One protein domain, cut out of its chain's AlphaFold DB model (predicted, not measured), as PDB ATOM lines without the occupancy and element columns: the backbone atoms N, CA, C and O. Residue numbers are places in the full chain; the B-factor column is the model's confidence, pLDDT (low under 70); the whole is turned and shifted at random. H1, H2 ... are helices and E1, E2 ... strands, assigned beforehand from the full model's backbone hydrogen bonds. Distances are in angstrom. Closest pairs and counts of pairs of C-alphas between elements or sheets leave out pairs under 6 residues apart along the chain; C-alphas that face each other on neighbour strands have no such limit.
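What this domain is: This is residues 433 to 535 and 549 to 558 of the 976 residues of the protein "Predicted protein" of Nematostella vectensis (UniProt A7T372). One long helix, H3, runs through the middle as a spine, with the short helices H1 and H2 packed at its first end and the small strand hairpin E2 and E3 near its later half, where H4 packs on E2. The printed part has 113 residues, under half of them in named elements, in the order H1 H2 H3 E1 E2 E3 H4; the class is mostly helix, and E2 and E3 are antiparallel. It is compact, with a radius of gyration of the C-alphas of 14.1 A and spans of 37 by 26 by 25 A.

Where its parts are: Residues 433 to 452 hold no named element. H1 is residues 453 to 460, from C-alpha 453 at (195.105, 126.232, 134.570), and H2 residues 465 to 471. H3, residues 476 to 498, is 33.2 A long. E1 is residues 501 to 503, E2 517 to 519 and E3 526 to 528. H4, residues 549 to 556, ends at C-alpha 556 at (172.490, 128.939, 128.299).

How they stand to each other: H1 touches residues 480 to 484 of H3, about perpendicular at 88 degrees, closest at the C-alphas of Ala 454 and Phe 480, 6.0 A. H2 and H3 form a helical hairpin and touch, with the C-alphas of Ala 470 and Ala 479 closest at 5.0 A. In the hairpin of E2 and E3, N 518 and O 527 are 2.8 A apart, within hydrogen-bond range. The closest C-alphas of E2 and H4, those of Pro 519 and Ser 553, are 5.5 A apart. E1 pairs with no named strand, but its residues 502 to 503 pair with residues 433 to 434, parallel. Every O i to N i+4 pair is within hydrogen-bond range in H1, H2, H3 and H4.

The domain as a whole: The C-alphas farthest apart, of Ser 463 and Thr 511, are 40.6 A apart. The link from E1 to E2 is long. Residues 536 to 548 are not printed; C-alphas 535 and 549 are 10.2 A apart across the cut. The pLDDT is under 70 at residues 509 to 512, 549 to 551, 554 and 558.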
ATOM      1  N   THR A 433     176.019 120.912 145.411       85.12
ATOM      2  CA  THR A 433     176.715 121.880 146.274       85.12
ATOM      3  C   THR A 433     177.377 122.991 145.449       85.12
ATOM      4  O   THR A 433     177.452 122.939 144.221       85.12
ATOM      5  N   ILE A 434     177.870 124.029 146.125       84.12
ATOM      6  CA  ILE A 434     178.817 124.996 145.548       84.12
ATOM      7  C   ILE A 434     180.204 124.572 146.014       84.12
ATOM      8  O   ILE A 434     180.370 124.332 147.212       84.12
ATOM      9  N   SER A 435     181.184 124.507 145.109       81.69
ATOM     10  CA  SER A 435     182.511 124.015 145.479       81.69
ATOM     11  C   SER A 435     183.147 124.866 146.577       81.69
ATOM     12  O   SER A 435     183.160 126.101 146.534       81.69
ATOM     13  N   GLU A 436     183.658 124.182 147.597       75.38
ATOM     14  CA  GLU A 436     184.291 124.794 148.764       75.38
ATOM     15  C   GLU A 436     185.722 125.267 148.452       75.38
ATOM     16  O   GLU A 436     186.244 126.152 149.129       75.38
ATOM     17  N   LYS A 437     186.345 124.721 147.399       76.88
ATOM     18  CA  LYS A 437     187.725 125.008 146.987       76.88
ATOM     19  C   LYS A 437     187.741 125.785 145.671       76.88
ATOM     20  O   LYS A 437     186.874 125.621 144.820       76.88
ATOM     21  N   LYS A 438     188.770 126.613 145.462       76.38
ATOM     22  CA  LYS A 438     188.964 127.385 144.221       76.38
ATOM     23  C   LYS A 438     189.531 126.498 143.100       76.38
ATOM     24  O   LYS A 438     190.679 126.649 142.692       76.38
ATOM     25  N   CYS A 439     188.746 125.518 142.663       84.81
ATOM     26  CA  CYS A 439     189.043 124.660 141.522       84.81
ATOM     27  C   CYS A 439     188.454 125.233 140.223       84.81
ATOM     28  O   CYS A 439     187.507 126.015 140.244       84.81
ATOM     29  N   HIS A 440     189.044 124.840 139.096       89.56
ATOM     30  CA  HIS A 440     188.581 125.163 137.750       89.56
ATOM     31  C   HIS A 440     188.621 123.916 136.871       89.56
ATOM     32  O   HIS A 440     189.574 123.137 136.968       89.56
ATOM     33  N   ALA A 441     187.643 123.741 135.988       91.19
ATOM     34  CA  ALA A 441     187.570 122.602 135.078       91.19
ATOM     35  C   ALA A 441     188.236 122.920 133.730       91.19
ATOM     36  O   ALA A 441     188.014 123.974 133.135       91.19
ATOM     37  N   CYS A 442     189.067 122.009 133.219       91.94
ATOM     38  CA  CYS A 442     189.667 122.177 131.899       91.94
ATOM     39  C   CYS A 442     188.649 121.847 130.800       91.94
ATOM     40  O   CYS A 442     188.140 120.728 130.743       91.94
ATOM     41  N   LEU A 443     188.421 122.795 129.885       89.00
ATOM     42  CA  LEU A 443     187.499 122.665 128.751       89.00
ATOM     43  C   LEU A 443     187.720 121.394 127.906       89.00
ATOM     44  O   LEU A 443     186.757 120.805 127.426       89.00
ATOM     45  N   PHE A 444     188.977 120.978 127.733       89.75
ATOM     46  CA  PHE A 444     189.363 119.938 126.775       89.75
ATOM     47  C   PHE A 444     189.421 118.532 127.391       89.75
ATOM     48  O   PHE A 444     188.939 117.581 126.786       89.75
ATOM     49  N   CYS A 445     189.979 118.380 128.600       86.88
ATOM     50  CA  CYS A 445     190.092 117.073 129.267       86.88
ATOM     51  C   CYS A 445     189.137 116.865 130.456       86.88
ATOM     52  O   CYS A 445     189.174 115.807 131.079       86.88
ATOM     53  N   GLY A 446     188.324 117.862 130.824       83.12
ATOM     54  CA  GLY A 446     187.372 117.798 131.942       83.12
ATOM     55  C   GLY A 446     187.992 117.729 133.346       83.12
ATOM     56  O   GLY A 446     187.264 117.788 134.334       83.12
ATOM     57  N   LYS A 447     189.321 117.611 133.466       86.25
ATOM     58  CA  LYS A 447     190.017 117.507 134.757       86.25
ATOM     59  C   LYS A 447     189.963 118.836 135.516       86.25
ATOM     60  O   LYS A 447     190.107 119.904 134.919       86.25
ATOM     61  N   SER A 448     189.780 118.752 136.832       86.38
ATOM     62  CA  SER A 448     189.761 119.911 137.731       86.38
ATOM     63  C   SER A 448     191.159 120.251 138.251       86.38
ATOM     64  O   SER A 448     191.908 119.361 138.649       86.38
ATOM     65  N   PHE A 449     191.498 121.541 138.291       83.81
ATOM     66  CA  PHE A 449     192.784 122.062 138.765       83.81
ATOM     67  C   PHE A 449     192.578 123.259 139.703       83.81
ATOM     68  O   PHE A 449     191.822 124.175 139.390       83.81
ATOM     69  N   THR A 450     193.282 123.288 140.835       76.75
ATOM     70  CA  THR A 450     193.213 124.378 141.835       76.75
ATOM     71  C   THR A 450     194.080 125.590 141.492       76.75
ATOM     72  O   THR A 450     193.846 126.691 141.979       76.75
ATOM     73  N   CYS A 451     195.097 125.422 140.646       72.38
ATOM     74  CA  CYS A 451     195.958 126.512 140.199       72.38
ATOM     75  C   CYS A 451     196.528 126.239 138.800       72.38
ATOM     76  O   CYS A 451     196.387 125.149 138.251       72.38
ATOM     77  N   LYS A 452     197.205 127.241 138.220       83.31
ATOM     78  CA  LYS A 452     198.040 127.099 137.007       83.31
ATOM     79  C   LYS A 452     197.290 126.570 135.758       83.31
ATOM     80  O   LYS A 452     197.944 126.132 134.815       83.31
ATOM     81  N   MET A 453     195.956 126.699 135.687       85.88
ATOM     82  CA  MET A 453     195.105 126.232 134.570       85.88
ATOM     83  C   MET A 453     195.645 126.617 133.180       85.88
ATOM     84  O   MET A 453     195.844 125.753 132.332       85.88
ATOM     85  N   ALA A 454     195.994 127.890 132.956       84.25
ATOM     86  CA  ALA A 454     196.553 128.344 131.675       84.25
ATOM     87  C   ALA A 454     197.887 127.654 131.300       84.25
ATOM     88  O   ALA A 454     198.190 127.498 130.119       84.25
ATOM     89  N   ARG A 455     198.677 127.195 132.284       86.75
ATOM     90  CA  ARG A 455     199.906 126.411 132.065       86.75
ATOM     91  C   ARG A 455     199.586 124.967 131.672       86.75
ATOM     92  O   ARG A 455     200.279 124.426 130.817       86.75
ATOM     93  N   HIS A 456     198.550 124.363 132.259       90.00
ATOM     94  CA  HIS A 456     198.051 123.051 131.834       90.00
ATOM     95  C   HIS A 456     197.502 123.114 130.404       90.00
ATOM     96  O   HIS A 456     197.968 122.356 129.561       90.00
ATOM     97  N   ILE A 457     196.610 124.063 130.097       87.56
ATOM     98  CA  ILE A 457     196.036 124.218 128.750       87.56
ATOM     99  C   ILE A 457     197.151 124.406 127.703       87.56
ATOM    100  O   ILE A 457     197.177 123.685 126.711       87.56
ATOM    101  N   LYS A 458     198.140 125.279 127.951       86.31
ATOM    102  CA  LYS A 458     199.287 125.463 127.037       86.31
ATOM    103  C   LYS A 458     200.150 124.206 126.840       86.31
ATOM    104  O   LYS A 458     200.687 124.030 125.753       86.31
ATOM    105  N   ARG A 459     200.325 123.360 127.865       87.00
ATOM    106  CA  ARG A 459     201.207 122.172 127.809       87.00
ATOM    107  C   ARG A 459     200.512 120.904 127.311       87.00
ATOM    108  O   ARG A 459     201.143 120.109 126.632       87.00
ATOM    109  N   SER A 460     199.249 120.698 127.674       86.25
ATOM    110  CA  SER A 460     198.494 119.469 127.383       86.25
ATOM    111  C   SER A 460     197.535 119.608 126.199       86.25
ATOM    112  O   SER A 460     197.088 118.599 125.669       86.25
ATOM    113  N   HIS A 461     197.213 120.841 125.797       88.81
ATOM    114  CA  HIS A 461     196.227 121.158 124.760       88.81
ATOM    115  C   HIS A 461     196.759 122.219 123.775       88.81
ATOM    116  O   HIS A 461     195.992 122.963 123.175       88.81
ATOM    117  N   GLY A 462     198.084 122.315 123.607       84.06
ATOM    118  CA  GLY A 462     198.727 123.331 122.760       84.06
ATOM    119  C   GLY A 462     198.379 123.244 121.265       84.06
ATOM    120  O   GLY A 462     198.450 124.255 120.575       84.06
ATOM    121  N   SER A 463     197.964 122.068 120.787       85.19
ATOM    122  CA  SER A 463     197.502 121.806 119.415       85.19
ATOM    123  C   SER A 463     196.043 122.204 119.151       85.19
ATOM    124  O   SER A 463     195.602 122.180 118.004       85.19
ATOM    125  N   GLU A 464     195.275 122.568 120.181       88.69
ATOM    126  CA  GLU A 464     193.869 122.945 120.032       88.69
ATOM    127  C   GLU A 464     193.731 124.314 119.359       88.69
ATOM    128  O   GLU A 464     194.365 125.293 119.762       88.69
ATOM    129  N   THR A 465     192.832 124.431 118.381       87.25
ATOM    130  CA  THR A 465     192.621 125.676 117.613       87.25
ATOM    131  C   THR A 465     192.274 126.867 118.512       87.25
ATOM    132  O   THR A 465     192.835 127.953 118.359       87.25
ATOM    133  N   LYS A 466     191.420 126.642 119.522       85.19
ATOM    134  CA  LYS A 466     191.080 127.619 120.569       85.19
ATOM    135  C   LYS A 466     192.290 128.054 121.409       85.19
ATOM    136  O   LYS A 466     192.329 129.195 121.864       85.19
ATOM    137  N   VAL A 467     193.263 127.169 121.633       87.62
ATOM    138  CA  VAL A 467     194.453 127.441 122.457       87.62
ATOM    139  C   VAL A 467     195.511 128.178 121.650       87.62
ATOM    140  O   VAL A 467     196.034 129.181 122.131       87.62
ATOM    141  N   MET A 468     195.760 127.766 120.404       85.69
ATOM    142  CA  MET A 468     196.634 128.491 119.477       85.69
ATOM    143  C   MET A 468     196.147 129.935 119.278       85.69
ATOM    144  O   MET A 468     196.922 130.874 119.461       85.69
ATOM    145  N   ALA A 469     194.844 130.127 119.034       85.75
ATOM    146  CA  ALA A 469     194.235 131.455 118.923       85.75
ATOM    147  C   ALA A 469     194.290 132.280 120.227       85.75
ATOM    148  O   ALA A 469     194.344 133.506 120.174       85.75
ATOM    149  N   ALA A 470     194.300 131.640 121.403       86.56
ATOM    150  CA  ALA A 470     194.492 132.340 122.674       86.56
ATOM    151  C   ALA A 470     195.950 132.795 122.873       86.56
ATOM    152  O   ALA A 470     196.181 133.893 123.380       86.56
ATOM    153  N   VAL A 471     196.930 131.988 122.444       87.56
ATOM    154  CA  VAL A 471     198.365 132.331 122.494       87.56
ATOM    155  C   VAL A 471     198.703 133.512 121.581       87.56
ATOM    156  O   VAL A 471     199.464 134.376 122.001       87.56
ATOM    157  N   THR A 472     198.127 133.580 120.376       86.12
ATOM    158  CA  THR A 472     198.397 134.646 119.387       86.12
ATOM    159  C   THR A 472     197.510 135.890 119.535       86.12
ATOM    160  O   THR A 472     197.628 136.833 118.753       86.12
ATOM    161  N   SER A 473     196.607 135.919 120.518       87.00
ATOM    162  CA  SER A 473     195.683 137.041 120.721       87.00
ATOM    163  C   SER A 473     196.369 138.299 121.281       87.00
ATOM    164  O   SER A 473     197.377 138.219 121.978       87.00
ATOM    165  N   LYS A 474     195.776 139.481 121.038       82.81
ATOM    166  CA  LYS A 474     196.264 140.775 121.571       82.81
ATOM    167  C   LYS A 474     196.230 140.879 123.105       82.81
ATOM    168  O   LYS A 474     196.872 141.759 123.663       82.81
ATOM    169  N   ASP A 475     195.467 140.013 123.768       86.25
ATOM    170  CA  ASP A 475     195.377 139.912 125.227       86.25
ATOM    171  C   ASP A 475     195.275 138.423 125.609       86.25
ATOM    172  O   ASP A 475     194.173 137.886 125.798       86.25
ATOM    173  N   PRO A 476     196.421 137.715 125.687       84.25
ATOM    174  CA  PRO A 476     196.434 136.293 126.000       84.25
ATOM    175  C   PRO A 476     195.857 135.998 127.384       84.25
ATOM    176  O   PRO A 476     195.232 134.958 127.575       84.25
ATOM    177  N   GLN A 477     196.022 136.897 128.358       84.62
ATOM    178  CA  GLN A 477     195.508 136.694 129.712       84.62
ATOM    179  C   GLN A 477     193.977 136.626 129.708       84.62
ATOM    180  O   GLN A 477     193.402 135.680 130.248       84.62
ATOM    181  N   LYS A 478     193.316 137.555 129.013       85.56
ATOM    182  CA  LYS A 478     191.862 137.558 128.805       85.56
ATOM    183  C   LYS A 478     191.378 136.398 127.934       85.56
ATOM    184  O   LYS A 478     190.296 135.866 128.181       85.56
ATOM    185  N   ALA A 479     192.163 135.960 126.950       86.50
ATOM    186  CA  ALA A 479     191.821 134.789 126.142       86.50
ATOM    187  C   ALA A 479     191.866 133.481 126.959       86.50
ATOM    188  O   ALA A 479     190.912 132.703 126.925       86.50
ATOM    189  N   PHE A 480     192.919 133.261 127.756       89.44
ATOM    190  CA  PHE A 480     193.008 132.104 128.657       89.44
ATOM    191  C   PHE A 480     191.991 132.166 129.806       89.44
ATOM    192  O   PHE A 480     191.478 131.123 130.211       89.44
ATOM    193  N   GLU A 481     191.633 133.362 130.280       89.12
ATOM    194  CA  GLU A 481     190.522 133.553 131.219       89.12
ATOM    195  C   GLU A 481     189.183 133.110 130.616       89.12
ATOM    196  O   GLU A 481     188.414 132.408 131.271       89.12
ATOM    197  N   LYS A 482     188.917 133.433 129.342       89.12
ATOM    198  CA  LYS A 482     187.706 132.962 128.660       89.12
ATOM    199  C   LYS A 482     187.654 131.434 128.575       89.12
ATOM    200  O   LYS A 482     186.613 130.858 128.871       89.12
ATOM    201  N   LEU A 483     188.770 130.782 128.234       89.94
ATOM    202  CA  LEU A 483     188.854 129.315 128.170       89.94
ATOM    203  C   LEU A 483     188.659 128.648 129.544       89.94
ATOM    204  O   LEU A 483     188.080 127.565 129.609       89.94
ATOM    205  N   ARG A 484     189.093 129.295 130.637       92.12
ATOM    206  CA  ARG A 484     188.811 128.854 132.014       92.12
ATOM    207  C   ARG A 484     187.309 128.889 132.303       92.12
ATOM    208  O   ARG A 484     186.741 127.868 132.666       92.12
ATOM    209  N   LEU A 485     186.666 130.035 132.079       91.44
ATOM    210  CA  LEU A 485     185.234 130.210 132.350       91.44
ATOM    211  C   LEU A 485     184.338 129.354 131.434       91.44
ATOM    212  O   LEU A 485     183.254 128.948 131.844       91.44
ATOM    213  N   GLU A 486     184.784 129.055 130.212       89.69
ATOM    214  CA  GLU A 486     184.119 128.118 129.295       89.69
ATOM    215  C   GLU A 486     184.214 126.663 129.802       89.69
ATOM    216  O   GLU A 486     183.224 125.934 129.762       89.69
ATOM    217  N   GLY A 487     185.367 126.256 130.347       90.38
ATOM    218  CA  GLY A 487     185.544 124.951 130.995       90.38
ATOM    219  C   GLY A 487     184.710 124.795 132.271       90.38
ATOM    220  O   GLY A 487     183.972 123.817 132.403       90.38
ATOM    221  N   ASP A 488     184.747 125.794 133.158       91.94
ATOM    222  CA  ASP A 488     183.918 125.852 134.371       91.94
ATOM    223  C   ASP A 488     182.419 125.781 134.029       91.94
ATOM    224  O   ASP A 488     181.658 125.056 134.669       91.94
ATOM    225  N   PHE A 489     181.989 126.477 132.970       91.25
ATOM    226  CA  PHE A 489     180.616 126.421 132.469       91.25
ATOM    227  C   PHE A 489     180.210 125.016 132.009       91.25
ATOM    228  O   PHE A 489     179.139 124.548 132.392       91.25
ATOM    229  N   HIS A 490     181.049 124.322 131.235       87.88
ATOM    230  CA  HIS A 490     180.744 122.963 130.775       87.88
ATOM    231  C   HIS A 490     180.737 121.930 131.911       87.88
ATOM    232  O   HIS A 490     179.975 120.963 131.847       87.88
ATOM    233  N   HIS A 491     181.539 122.128 132.960       91.00
ATOM    234  CA  HIS A 491     181.452 121.337 134.192       91.00
ATOM    235  C   HIS A 491     180.136 121.602 134.935       91.00
ATOM    236  O   HIS A 491     179.387 120.670 135.215       91.00
ATOM    237  N   ASN A 492     179.796 122.872 135.167       90.62
ATOM    238  CA  ASN A 492     178.555 123.254 135.845       90.62
ATOM    239  C   ASN A 492     177.304 122.788 135.094       90.62
ATOM    240  O   ASN A 492     176.336 122.372 135.724       90.62
ATOM    241  N   GLN A 493     177.321 122.835 133.758       85.62
ATOM    242  CA  GLN A 493     176.240 122.306 132.934       85.62
ATOM    243  C   GLN A 493     176.045 120.805 133.198       85.62
ATOM    244  O   GLN A 493     174.924 120.392 133.472       85.62
ATOM    245  N   LYS A 494     177.123 120.008 133.212       85.81
ATOM    246  CA  LYS A 494     177.047 118.571 133.531       85.81
ATOM    247  C   LYS A 494     176.510 118.318 134.939       85.81
ATOM    248  O   LYS A 494     175.654 117.461 135.094       85.81
ATOM    249  N   VAL A 495     176.951 119.080 135.943       87.19
ATOM    250  CA  VAL A 495     176.461 118.961 137.334       87.19
ATOM    251  C   VAL A 495     174.966 119.302 137.454       87.19
ATOM    252  O   VAL A 495     174.234 118.654 138.202       87.19
ATOM    253  N   LEU A 496     174.484 120.286 136.689       82.88
ATOM    254  CA  LEU A 496     173.058 120.620 136.599       82.88
ATOM    255  C   LEU A 496     172.244 119.568 135.823       82.88
ATOM    256  O   LEU A 496     171.065 119.389 136.112       82.88
ATOM    257  N   GLU A 497     172.859 118.870 134.864       78.38
ATOM    258  CA  GLU A 497     172.250 117.767 134.107       78.38
ATOM    259  C   GLU A 497     172.195 116.452 134.909       78.38
ATOM    260  O   GLU A 497     171.214 115.718 134.797       78.38
ATOM    261  N   THR A 498     173.207 116.151 135.733       81.75
ATOM    262  CA  THR A 498     173.246 114.952 136.595       81.75
ATOM    263  C   THR A 498     172.477 115.115 137.904       81.75
ATOM    264  O   THR A 498     172.136 114.115 138.531       81.75
ATOM    265  N   GLY A 499     172.235 116.350 138.355       78.31
ATOM    266  CA  GLY A 499     171.595 116.635 139.645       78.31
ATOM    267  C   GLY A 499     172.491 116.400 140.871       78.31
ATOM    268  O   GLY A 499     172.023 116.554 141.998       78.31
ATOM    269  N   VAL A 500     173.761 116.030 140.666       82.19
ATOM    270  CA  VAL A 500     174.720 115.661 141.719       82.19
ATOM    271  C   VAL A 500     176.114 116.170 141.351       82.19
ATOM    272  O   VAL A 500     176.593 115.917 140.242       82.19
ATOM    273  N   GLY A 501     176.774 116.854 142.290       86.19
ATOM    274  CA  GLY A 501     178.141 117.370 142.146       86.19
ATOM    275  C   GLY A 501     178.310 118.802 142.662       86.19
ATOM    276  O   GLY A 501     177.376 119.395 143.200       86.19
ATOM    277  N   GLU A 502     179.505 119.369 142.483       88.31
ATOM    278  CA  GLU A 502     179.823 120.736 142.922       88.31
ATOM    279  C   GLU A 502     179.816 121.734 141.753       88.31
ATOM    280  O   GLU A 502     180.498 121.517 140.751       88.31
ATOM    281  N   ILE A 503     179.115 122.863 141.898       88.75
ATOM    282  CA  ILE A 503     179.166 123.988 140.952       88.75
ATOM    283  C   ILE A 503     180.341 124.919 141.279       88.75
ATOM    284  O   ILE A 503     180.499 125.386 142.410       88.75
ATOM    285  N   ILE A 504     181.126 125.243 140.253       90.69
ATOM    286  CA  ILE A 504     182.240 126.195 140.275       90.69
ATOM    287  C   ILE A 504     181.693 127.609 140.020       90.69
ATOM    288  O   ILE A 504     181.156 127.896 138.948       90.69
ATOM    289  N   VAL A 505     181.823 128.518 140.990       89.12
ATOM    290  CA  VAL A 505     181.325 129.907 140.891       89.12
ATOM    291  C   VAL A 505     182.478 130.910 140.870       89.12
ATOM    292  O   VAL A 505     183.482 130.725 141.552       89.12
ATOM    293  N   VAL A 506     182.343 132.007 140.113       85.56
ATOM    294  CA  VAL A 506     183.459 132.956 139.896       85.56
ATOM    295  C   VAL A 506     183.846 133.706 141.179       85.56
ATOM    296  O   VAL A 506     185.020 133.997 141.405       85.56
ATOM    297  N   ARG A 507     182.863 134.004 142.037       79.00
ATOM    298  CA  ARG A 507     183.055 134.517 143.400       79.00
ATOM    299  C   ARG A 507     181.923 133.993 144.283       79.00
ATOM    300  O   ARG A 507     180.755 134.183 143.951       79.00
ATOM    301  N   ARG A 508     182.259 133.365 145.413       70.19
ATOM    302  CA  ARG A 508     181.294 133.050 146.478       70.19
ATOM    303  C   ARG A 508     180.970 134.346 147.225       70.19
ATOM    304  O   ARG A 508     181.879 135.100 147.563       70.19
ATOM    305  N   GLN A 509     179.689 134.635 147.437       64.12
ATOM    306  CA  GLN A 509     179.225 135.876 148.070       64.12
ATOM    307  C   GLN A 509     178.140 135.548 149.105       64.12
ATOM    308  O   GLN A 509     176.951 135.618 148.795       64.12
ATOM    309  N   GLY A 510     178.540 135.180 150.323       62.69
ATOM    310  CA  GLY A 510     177.618 134.749 151.381       62.69
ATOM    311  C   GLY A 510     176.995 133.366 151.143       62.69
ATOM    312  O   GLY A 510     177.506 132.553 150.366       62.69
ATOM    313  N   THR A 511     175.895 133.095 151.845       57.72
ATOM    314  CA  THR A 511     175.157 131.823 151.827       57.72
ATOM    315  C   THR A 511     174.070 131.802 150.744       57.72
ATOM    316  O   THR A 511     173.374 132.789 150.510       57.72
ATOM    317  N   GLY A 512     173.927 130.668 150.055       62.19
ATOM    318  CA  GLY A 512     172.936 130.458 148.996       62.19
ATOM    319  C   GLY A 512     173.127 129.105 148.309       62.19
ATOM    320  O   GLY A 512     174.217 128.538 148.373       62.19
ATOM    321  N   GLY A 513     172.070 128.586 147.682       73.19
ATOM    322  CA  GLY A 513     172.091 127.307 146.969       73.19
ATOM    323  C   GLY A 513     172.669 127.397 145.553       73.19
ATOM    324  O   GLY A 513     172.943 128.481 145.033       73.19
ATOM    325  N   ALA A 514     172.822 126.239 144.908       71.62
ATOM    326  CA  ALA A 514     173.228 126.119 143.504       71.62
ATOM    327  C   ALA A 514     172.277 126.860 142.535       71.62
ATOM    328  O   ALA A 514     172.712 127.445 141.543       71.62
ATOM    329  N   ASP A 515     170.985 126.889 142.866       73.62
ATOM    330  CA  ASP A 515     169.906 127.583 142.151       73.62
ATOM    331  C   ASP A 515     170.045 129.118 142.143       73.62
ATOM    332  O   ASP A 515     169.507 129.799 141.266       73.62
ATOM    333  N   CYS A 516     170.789 129.669 143.106       81.81
ATOM    334  CA  CYS A 516     171.017 131.101 143.265       81.81
ATOM    335  C   CYS A 516     172.073 131.670 142.299       81.81
ATOM    336  O   CYS A 516     172.344 132.873 142.351       81.81
ATOM    337  N   TYR A 517     172.672 130.839 141.437       86.50
ATOM    338  CA  TYR A 517     173.708 131.219 140.472       86.50
ATOM    339  C   TYR A 517     173.262 130.976 139.023       86.50
ATOM    340  O   TYR A 517     172.448 130.106 138.717       86.50
ATOM    341  N   SER A 518     173.772 131.778 138.085       86.44
ATOM    342  CA  SER A 518     173.514 131.619 136.649       86.44
ATOM    343  C   SER A 518     174.664 132.203 135.801       86.44
ATOM    344  O   SER A 518     175.346 133.132 136.245       86.44
ATOM    345  N   PRO A 519     174.901 131.687 134.582       90.38
ATOM    346  CA  PRO A 519     176.039 132.061 133.746       90.38
ATOM    347  C   PRO A 519     175.862 133.435 133.097       90.38
ATOM    348  O   PRO A 519     174.767 133.798 132.652       90.38
ATOM    349  N   CYS A 520     176.946 134.198 132.972       88.62
ATOM    350  CA  CYS A 520     176.946 135.416 132.169       88.62
ATOM    351  C   CYS A 520     176.876 135.083 130.663       88.62
ATOM    352  O   CYS A 520     177.730 134.339 130.181       88.62
ATOM    353  N   PRO A 521     175.961 135.693 129.880       84.12
ATOM    354  CA  PRO A 521     175.837 135.448 128.435       84.12
ATOM    355  C   PRO A 521     177.062 135.773 127.564       84.12
ATOM    356  O   PRO A 521     177.041 135.473 126.374       84.12
ATOM    357  N   SER A 522     178.083 136.447 128.103       85.31
ATOM    358  CA  SER A 522     179.250 136.922 127.340       85.31
ATOM    359  C   SER A 522     180.587 136.329 127.797       85.31
ATOM    360  O   SER A 522     181.537 136.329 127.018       85.31
ATOM    361  N   CYS A 523     180.676 135.813 129.029       88.25
ATOM    362  CA  CYS A 523     181.889 135.172 129.554       88.25
ATOM    363  C   CYS A 523     181.666 133.776 130.152       88.25
ATOM    364  O   CYS A 523     182.617 133.201 130.663       88.25
ATOM    365  N   ASN A 524     180.440 133.244 130.110       88.38
ATOM    366  CA  ASN A 524     180.014 131.926 130.600       88.38
ATOM    367  C   ASN A 524     180.162 131.674 132.119       88.38
ATOM    368  O   ASN A 524     179.430 130.849 132.662       88.38
ATOM    369  N   GLY A 525     181.014 132.421 132.825       89.06
ATOM    370  CA  GLY A 525     181.204 132.317 134.272       89.06
ATOM    371  C   GLY A 525     179.905 132.468 135.071       89.06
ATOM    372  O   GLY A 525     179.051 133.298 134.747       89.06
ATOM    373  N   PHE A 526     179.760 131.656 136.121       89.88
ATOM    374  CA  PHE A 526     178.590 131.647 137.001       89.88
ATOM    375  C   PHE A 526     178.696 132.719 138.094       89.88
ATOM    376  O   PHE A 526     179.644 132.735 138.885       89.88
ATOM    377  N   TYR A 527     177.673 133.573 138.164       88.38
ATOM    378  CA  TYR A 527     177.502 134.617 139.178       88.38
ATOM    379  C   TYR A 527     176.108 134.518 139.800       88.38
ATOM    380  O   TYR A 527     175.197 133.932 139.218       88.38
ATOM    381  N   LYS A 528     175.914 135.143 140.959       85.94
ATOM    382  CA  LYS A 528     174.613 135.254 141.626       85.94
ATOM    383  C   LYS A 528     173.503 135.796 140.707       85.94
ATOM    384  O   LYS A 528     173.611 136.894 140.160       85.94
ATOM    385  N   SER A 529     172.380 135.089 140.593       82.62
ATOM    386  CA  SER A 529     171.268 135.405 139.678       82.62
ATOM    387  C   SER A 529     170.504 136.687 140.038       82.62
ATOM    388  O   SER A 529     169.829 137.286 139.190       82.62
ATOM    389  N   ASN A 530     170.569 137.130 141.296       77.94
ATOM    390  CA  ASN A 530     170.048 138.424 141.736       77.94
ATOM    391  C   ASN A 530     171.000 139.573 141.355       77.94
ATOM    392  O   ASN A 530     170.517 140.556 140.793       77.94
ATOM    393  N   GLU A 531     172.307 139.405 141.571       80.31
ATOM    394  CA  GLU A 531     173.368 140.409 141.382       80.31
ATOM    395  C   GLU A 531     173.938 140.490 139.953       80.31
ATOM    396  O   GLU A 531     174.572 141.487 139.624       80.31
ATOM    397  N   LEU A 532     173.662 139.518 139.070       80.88
ATOM    398  CA  LEU A 532     174.182 139.429 137.689       80.88
ATOM    399  C   LEU A 532     174.064 140.737 136.870       80.88
ATOM    400  O   LEU A 532     174.892 140.994 136.006       80.88
ATOM    401  N   TYR A 533     173.082 141.599 137.155       77.12
ATOM    402  CA  TYR A 533     172.935 142.904 136.487       77.12
ATOM    403  C   TYR A 533     174.019 143.937 136.856       77.12
ATOM    404  O   TYR A 533     174.207 144.899 136.116       77.12
ATOM    405  N   ARG A 534     174.723 143.747 137.982       79.19
ATOM    406  CA  ARG A 534     175.861 144.564 138.441       79.19
ATOM    407  C   ARG A 534     177.197 144.100 137.841       79.19
ATOM    408  O   ARG A 534     178.197 144.803 137.963       79.19
ATOM    409  N   HIS A 535     177.242 142.925 137.208       83.38
ATOM    410  CA  HIS A 535     178.474 142.352 136.668       83.38
ATOM    411  C   HIS A 535     178.980 143.140 135.443       83.38
ATOM    412  O   HIS A 535     178.432 143.048 134.341       83.38
ATOM    413  N   MET A 549     169.345 140.378 130.843       66.94
ATOM    414  CA  MET A 549     170.503 139.494 131.035       66.94
ATOM    415  C   MET A 549     170.105 138.172 131.721       66.94
ATOM    416  O   MET A 549     170.609 137.112 131.364       66.94
ATOM    417  N   LYS A 550     169.102 138.208 132.614       66.12
ATOM    418  CA  LYS A 550     168.520 137.018 133.262       66.12
ATOM    419  C   LYS A 550     167.765 136.095 132.294       66.12
ATOM    420  O   LYS A 550     167.615 134.917 132.588       66.12
ATOM    421  N   MET A 551     167.281 136.601 131.156       65.75
ATOM    422  CA  MET A 551     166.651 135.784 130.109       65.75
ATOM    423  C   MET A 551     167.706 135.090 129.244       65.75
ATOM    424  O   MET A 551     167.613 133.889 129.033       65.75
ATOM    425  N   GLN A 552     168.732 135.820 128.796       72.00
ATOM    426  CA  GLN A 552     169.846 135.237 128.033       72.00
ATOM    427  C   GLN A 552     170.606 134.184 128.858       72.00
ATOM    428  O   GLN A 552     170.916 133.113 128.354       72.00
ATOM    429  N   SER A 553     170.823 134.456 130.148       75.38
ATOM    430  CA  SER A 553     171.452 133.526 131.093       75.38
ATOM    431  C   SER A 553     170.684 132.197 131.212       75.38
ATOM    432  O   SER A 553     171.289 131.130 131.193       75.38
ATOM    433  N   ARG A 554     169.340 132.237 131.215       69.75
ATOM    434  CA  ARG A 554     168.495 131.027 131.180       69.75
ATOM    435  C   ARG A 554     168.616 130.244 129.877       69.75
ATOM    436  O   ARG A 554     168.564 129.025 129.927       69.75
ATOM    437  N   MET A 555     168.787 130.914 128.734       71.56
ATOM    438  CA  MET A 555     168.947 130.224 127.446       71.56
ATOM    439  C   MET A 555     170.228 129.376 127.401       71.56
ATOM    440  O   MET A 555     170.227 128.345 126.740       71.56
ATOM    441  N   LEU A 556     171.278 129.757 128.141       71.69
ATOM    442  CA  LEU A 556     172.490 128.939 128.299       71.69
ATOM    443  C   LEU A 556     172.318 127.759 129.273       71.69
ATOM    444  O   LEU A 556     173.013 126.762 129.135       71.69
ATOM    445  N   LEU A 557     171.404 127.857 130.244       70.31
ATOM    446  CA  LEU A 557     171.109 126.790 131.214       70.31
ATOM    447  C   LEU A 557     170.028 125.802 130.744       70.31
ATOM    448  O   LEU A 557     169.681 124.876 131.472       70.31
ATOM    449  N   SER A 558     169.447 126.010 129.562       56.88
ATOM    450  CA  SER A 558     168.221 125.335 129.128       56.88
ATOM    451  C   SER A 558     168.455 123.924 128.567       56.88
ATOM    452  O   SER A 558     167.976 123.600 127.478       56.88
TER     453      SER A 558